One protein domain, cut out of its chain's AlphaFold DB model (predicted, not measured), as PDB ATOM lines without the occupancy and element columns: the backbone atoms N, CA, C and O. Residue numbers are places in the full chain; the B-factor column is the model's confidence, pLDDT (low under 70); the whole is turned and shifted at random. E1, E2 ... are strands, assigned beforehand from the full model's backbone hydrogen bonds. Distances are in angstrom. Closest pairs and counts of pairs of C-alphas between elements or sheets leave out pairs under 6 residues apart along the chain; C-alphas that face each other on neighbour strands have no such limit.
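What this domain is: This is residues 66 to 114 of the 122 residues of an uncharacterized protein of Leptospira weilii str. 2006001853 (UniProt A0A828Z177). With little regular structure, the domain is a small hairpin of two strands, E1 and E2, with a long loop chain that folds back beside E1 at residues 93 to 94, then runs out to a turn near Ser 102 and back. The printed part has 49 residues, E1 then E2, antiparallel, with no named helix; the class is all strand, with 9 residues in named elements. It is elongated, 34 by 21 by 13 A, yet only just compact, close to loose, with a radius of gyration of the C-alphas of 11.5 A.

Where its parts are: E1, residues 68 to 72, is 13.4 A long from C-alpha 68 at (34.086, 73.187, 93.175). E2, residues 78 to 81, is 10.1 A long and ends at C-alpha 81 at (38.443, 75.740, 94.367).

How they stand to each other: E1 and E2 form a hairpin through a tight link, antiparallel at 138 degrees between directions. N 70 and O 79, 2.9 A, and N 81 and O 68, 2.8 A, are within hydrogen-bond range. Residues 71 to 72 of E1 also pair with residues 93 to 94, antiparallel.

The domain as a whole: The C-alphas farthest apart, of Glu 85 and Ser 102, are 35.5 A apart. The printed part has no cut. Residues 82 to 114 hold no named element. Residue 109 and residues 111 to 114 have pLDDT under 70.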
ATOM      1  N   GLU A  66      38.180  68.222  89.947       93.19
ATOM      2  CA  GLU A  66      36.990  68.895  89.438       93.19
ATOM      3  C   GLU A  66      36.783  70.204  90.212       93.19
ATOM      4  O   GLU A  66      36.676  70.152  91.439       93.19
ATOM      5  N   PRO A  67      36.713  71.375  89.543       94.56
ATOM      6  CA  PRO A  67      36.461  72.645  90.214       94.56
ATOM      7  C   PRO A  67      35.168  72.635  91.025       94.56
ATOM      8  O   PRO A  67      34.117  72.219  90.533       94.56
ATOM      9  N   LYS A  68      35.231  73.149  92.255       94.56
ATOM     10  CA  LYS A  68      34.086  73.187  93.175       94.56
ATOM     11  C   LYS A  68      33.815  74.594  93.657       94.56
ATOM     12  O   LYS A  68      34.740  75.342  93.960       94.56
ATOM     13  N   LYS A  69      32.534  74.944  93.740       95.50
ATOM     14  CA  LYS A  69      32.095  76.209  94.322       95.50
ATOM     15  C   LYS A  69      32.043  76.095  95.834       95.50
ATOM     16  O   LYS A  69      31.561  75.096  96.359       95.50
ATOM     17  N   VAL A  70      32.502  77.143  96.495       96.38
ATOM     18  CA  VAL A  70      32.374  77.323  97.936       96.38
ATOM     19  C   VAL A  70      31.888  78.734  98.206       96.38
ATOM     20  O   VAL A  70      32.133  79.656  97.418       96.38
ATOM     21  N   TYR A  71      31.178  78.891  99.311       94.06
ATOM     22  CA  TYR A  71      30.478  80.116  99.647       94.06
ATOM     23  C   TYR A  71      30.883  80.582 101.035       94.06
ATOM     24  O   TYR A  71      30.875  79.801 101.989       94.06
ATOM     25  N   ASP A  72      31.201  81.868 101.156       92.50
ATOM     26  CA  ASP A  72      31.391  82.495 102.458       92.50
ATOM     27  C   ASP A  72      30.046  82.542 103.201       92.50
ATOM     28  O   ASP A  72      29.048  83.091 102.728       92.50
ATOM     29  N   THR A  73      30.030  81.969 104.396       88.31
ATOM     30  CA  THR A  73      28.841  81.779 105.238       88.31
ATOM     31  C   THR A  73      28.210  83.086 105.731       88.31
ATOM     32  O   THR A  73      27.059  83.079 106.168       88.31
ATOM     33  N   LYS A  74      28.922  84.221 105.672       86.31
ATOM     34  CA  LYS A  74      28.433  85.529 106.152       86.31
ATOM     35  C   LYS A  74      27.969  86.433 105.018       86.31
ATOM     36  O   LYS A  74      26.989  87.161 105.165       86.31
ATOM     37  N   THR A  75      28.708  86.430 103.920       88.75
ATOM     38  CA  THR A  75      28.552  87.348 102.787       88.75
ATOM     39  C   THR A  75      27.890  86.691 101.586       88.75
ATOM     40  O   THR A  75      27.453  87.409 100.690       88.75
ATOM     41  N   MET A  76      27.801  85.354 101.565       89.31
ATOM     42  CA  MET A  76      27.325  84.544 100.435       89.31
ATOM     43  C   MET A  76      28.202  84.692  99.184       89.31
ATOM     44  O   MET A  76      27.784  84.330  98.084       89.31
ATOM     45  N   ALA A  77      29.414  85.239  99.336       90.75
ATOM     46  CA  ALA A  77      30.357  85.395  98.243       90.75
ATOM     47  C   ALA A  77      30.820  84.020  97.748       90.75
ATOM     48  O   ALA A  77      31.261  83.187  98.536       90.75
ATOM     49  N   GLU A  78      30.722  83.803  96.439       94.25
ATOM     50  CA  GLU A  78      31.195  82.591  95.772       94.25
ATOM     51  C   GLU A  78      32.688  82.718  95.448       94.25
ATOM     52  O   GLU A  78      33.138  83.739  94.917       94.25
ATOM     53  N   ARG A  79      33.439  81.639  95.672       96.25
ATOM     54  CA  ARG A  79      34.704  81.385  94.976       96.25
ATOM     55  C   ARG A  79      34.768  79.934  94.514       96.25
ATOM     56  O   ARG A  79      33.958  79.100  94.906       96.25
ATOM     57  N   VAL A  80      35.751  79.636  93.672       96.50
ATOM     58  CA  VAL A  80      35.931  78.304  93.090       96.50
ATOM     59  C   VAL A  80      37.270  77.742  93.544       96.50
ATOM     60  O   VAL A  80      38.300  78.373  93.303       96.50
ATOM     61  N   LEU A  81      37.253  76.566  94.172       95.81
ATOM     62  CA  LEU A  81      38.443  75.740  94.367       95.81
ATOM     63  C   LEU A  81      38.909  75.270  92.985       95.81
ATOM     64  O   LEU A  81      38.098  74.770  92.206       95.81
ATOM     65  N   GLN A  82      40.185  75.457  92.668       93.50
ATOM     66  CA  GLN A  82      40.790  75.162  91.365       93.50
ATOM     67  C   GLN A  82      41.660  73.905  91.386       93.50
ATOM     68  O   GLN A  82      41.947  73.347  90.330       93.50
ATOM     69  N   ASN A  83      42.123  73.479  92.561       92.19
ATOM     70  CA  ASN A  83      43.015  72.335  92.705       92.19
ATOM     71  C   ASN A  83      42.868  71.670  94.086       92.19
ATOM     72  O   ASN A  83      42.240  72.219  94.987       92.19
ATOM     73  N   TRP A  84      43.488  70.498  94.253       90.06
ATOM     74  CA  TRP A  84      43.452  69.711  95.492       90.06
ATOM     75  C   TRP A  84      44.021  70.433  96.729       90.06
ATOM     76  O   TRP A  84      43.689  70.058  97.855       90.06
ATOM     77  N   GLU A  85      44.867  71.447  96.544       89.44
ATOM     78  CA  GLU A  85      45.470  72.228  97.628       89.44
ATOM     79  C   GLU A  85      44.662  73.478  98.002       89.44
ATOM     80  O   GLU A  85      44.955  74.107  99.019       89.44
ATOM     81  N   ASP A  86      43.610  73.807  97.248       92.06
ATOM     82  CA  ASP A  86      42.670  74.851  97.643       92.06
ATOM     83  C   ASP A  86      41.745  74.303  98.737       92.06
ATOM     84  O   ASP A  86      40.798  73.559  98.476       92.06
ATOM     85  N   GLU A  87      42.026  74.670  99.985       88.44
ATOM     86  CA  GLU A  87      41.241  74.231 101.137       88.44
ATOM     87  C   GLU A  87      40.045  75.155 101.407       88.44
ATOM     88  O   GLU A  87      40.060  76.355 101.113       88.44
ATOM     89  N   ILE A  88      38.990  74.559 101.962       92.81
ATOM     90  CA  ILE A  88      37.845  75.272 102.531       92.81
ATOM     91  C   ILE A  88      38.248  75.735 103.927       92.81
ATOM     92  O   ILE A  88      38.755  74.921 104.700       92.81
ATOM     93  N   ASP A  89      37.997  76.995 104.275       92.75
ATOM     94  CA  ASP A  89      38.054  77.432 105.669       92.75
ATOM     95  C   ASP A  89      36.776  76.968 106.391       92.75
ATOM     96  O   ASP A  89      35.721  77.579 106.223       92.75
ATOM     97  N   PRO A  90      36.826  75.922 107.236       89.62
ATOM     98  CA  PRO A  90      35.628  75.385 107.877       89.62
ATOM     99  C   PRO A  90      34.971  76.372 108.854       89.62
ATOM    100  O   PRO A  90      33.849  76.133 109.305       89.62
ATOM    101  N   ALA A  91      35.662  77.453 109.234       90.19
ATOM    102  CA  ALA A  91      35.114  78.484 110.105       90.19
ATOM    103  C   ALA A  91      34.281  79.523 109.344       90.19
ATOM    104  O   ALA A  91      33.457  80.205 109.964       90.19
ATOM    105  N   THR A  92      34.512  79.687 108.041       90.62
ATOM    106  CA  THR A  92      33.913  80.776 107.259       90.62
ATOM    107  C   THR A  92      33.281  80.340 105.946       90.62
ATOM    108  O   THR A  92      32.462  81.093 105.424       90.62
ATOM    109  N   GLU A  93      33.535  79.128 105.463       93.62
ATOM    110  CA  GLU A  93      33.116  78.653 104.148       93.62
ATOM    111  C   GLU A  93      32.348  77.328 104.205       93.62
ATOM    112  O   GLU A  93      32.525  76.505 105.104       93.62
ATOM    113  N   THR A  94      31.490  77.120 103.206       92.31
ATOM    114  CA  THR A  94      30.750  75.871 102.992       92.31
ATOM    115  C   THR A  94      30.623  75.556 101.501       92.31
ATOM    116  O   THR A  94      30.660  76.455 100.661       92.31
ATOM    117  N   GLU A  95      30.459  74.276 101.166       93.25
ATOM    118  CA  GLU A  95      30.064  73.835  99.818       93.25
ATOM    119  C   GLU A  95      28.556  74.032  99.571       93.25
ATOM    120  O   GLU A  95      28.106  73.997  98.424       93.25
ATOM    121  N   ASP A  96      27.769  74.262 100.629       90.75
ATOM    122  CA  ASP A  96      26.324  74.457 100.527       90.75
ATOM    123  C   ASP A  96      25.997  75.774  99.812       90.75
ATOM    124  O   ASP A  96      26.306  76.867 100.294       90.75
ATOM    125  N   GLU A  97      25.329  75.676  98.662       91.06
ATOM    126  CA  GLU A  97      24.877  76.853  97.928       91.06
ATOM    127  C   GLU A  97      23.822  77.633  98.738       91.06
ATOM    128  O   GLU A  97      22.836  77.039  99.194       91.06
ATOM    129  N   PRO A  98      23.970  78.966  98.893       90.19
ATOM    130  CA  PRO A  98      22.984  79.773  99.592       90.19
ATOM    131  C   PRO A  98      21.617  79.695  98.908       90.19
ATOM    132  O   PRO A  98      21.494  79.779  97.683       90.19
ATOM    133  N   LEU A  99      20.565  79.595  99.718       90.00
ATOM    134  CA  LEU A  99      19.188  79.485  99.249       90.00
ATOM    135  C   LEU A  99      18.791  80.701  98.407       90.00
ATOM    136  O   LEU A  99      19.105  81.845  98.752       90.00
ATOM    137  N   LYS A 100      18.044  80.445  97.334       89.56
ATOM    138  CA  LYS A 100      17.522  81.464  96.420       89.56
ATOM    139  C   LYS A 100      15.998  81.523  96.476       89.56
ATOM    140  O   LYS A 100      15.336  80.506  96.684       89.56
ATOM    141  N   ASP A 101      15.441  82.715  96.294       88.38
ATOM    142  CA  ASP A 101      14.009  82.903  96.089       88.38
ATOM    143  C   ASP A 101      13.574  82.443  94.683       88.38
ATOM    144  O   ASP A 101      14.378  82.033  93.843       88.38
ATOM    145  N   SER A 102      12.273  82.540  94.404       92.31
ATOM    146  CA  SER A 102      11.705  82.206  93.086       92.31
ATOM    147  C   SER A 102      12.214  83.080  91.930       92.31
ATOM    148  O   SER A 102      12.047  82.704  90.772       92.31
ATOM    149  N   ASN A 103      12.851  84.214  92.227       91.31
ATOM    150  CA  ASN A 103      13.460  85.113  91.252       91.31
ATOM    151  C   ASN A 103      14.976  84.873  91.105       91.31
ATOM    152  O   ASN A 103      15.624  85.561  90.318       91.31
ATOM    153  N   GLY A 104      15.551  83.918  91.848       86.69
ATOM    154  CA  GLY A 104      16.980  83.607  91.842       86.69
ATOM    155  C   GLY A 104      17.838  84.489  92.756       86.69
ATOM    156  O   GLY A 104      19.062  84.365  92.720       86.69
ATOM    157  N   ASN A 105      17.240  85.356  93.578       86.38
ATOM    158  CA  ASN A 105      17.974  86.197  94.525       86.38
ATOM    159  C   ASN A 105      18.296  85.420  95.797       86.38
ATOM    160  O   ASN A 105      17.449  84.691  96.308       86.38
ATOM    161  N   PHE A 106      19.487  85.628  96.357       85.12
ATOM    162  CA  PHE A 106      19.848  85.025  97.636       85.12
ATOM    163  C   PHE A 106      18.925  85.495  98.764       85.12
ATOM    164  O   PHE A 106      18.671  86.692  98.924       85.12
ATOM    165  N   LEU A 107      18.446  84.550  99.572       83.06
ATOM    166  CA  LEU A 107      17.709  84.881 100.787       83.06
ATOM    167  C   LEU A 107      18.674  85.536 101.783       83.06
ATOM    168  O   LEU A 107      19.725  84.981 102.083       83.06
ATOM    169  N   ILE A 108      18.326  86.709 102.305       77.69
ATOM    170  CA  ILE A 108      19.135  87.422 103.305       77.69
ATOM    171  C   ILE A 108      19.036  86.753 104.689       77.69
ATOM    172  O   ILE A 108      18.013  86.158 105.020       77.69
ATOM    173  N   TYR A 109      20.086  86.882 105.511       69.12
ATOM    174  CA  TYR A 109      20.165  86.353 106.889       69.12
ATOM    175  C   TYR A 109      20.069  84.822 107.024       69.12
ATOM    176  O   TYR A 109      19.528  84.308 108.005       69.12
ATOM    177  N   GLN A 110      20.621  84.075 106.068       70.69
ATOM    178  CA  GLN A 110      20.794  82.632 106.233       70.69
ATOM    179  C   GLN A 110      21.842  82.374 107.317       70.69
ATOM    180  O   GLN A 110      22.959  82.873 107.241       70.69
ATOM    181  N   THR A 111      21.471  81.609 108.342       61.62
ATOM    182  CA  THR A 111      22.448  81.048 109.278       61.62
ATOM    183  C   THR A 111      22.763  79.647 108.783       61.62
ATOM    184  O   THR A 111      21.972  78.728 108.992       61.62
ATOM    185  N   THR A 112      23.884  79.474 108.091       56.97
ATOM    186  CA  THR A 112      24.419  78.141 107.804       56.97
ATOM    187  C   THR A 112      24.895  77.548 109.126       56.97
ATOM    188  O   THR A 112      25.953  77.909 109.638       56.97
ATOM    189  N   LEU A 113      24.074  76.691 109.738       51.03
ATOM    190  CA  LEU A 113      24.502  75.871 110.867       51.03
ATOM    191  C   LEU A 113      25.566  74.905 110.348       51.03
ATOM    192  O   LEU A 113      25.236  73.917 109.699       51.03
ATOM    193  N   THR A 114      26.838  75.163 110.652       47.75
ATOM    194  CA  THR A 114      27.854  74.113 110.618       47.75
ATOM    195  C   THR A 114      27.384  73.037 111.593       47.75
ATOM    196  O   THR A 114      27.360  73.250 112.806       47.75
TER     197      THR A 114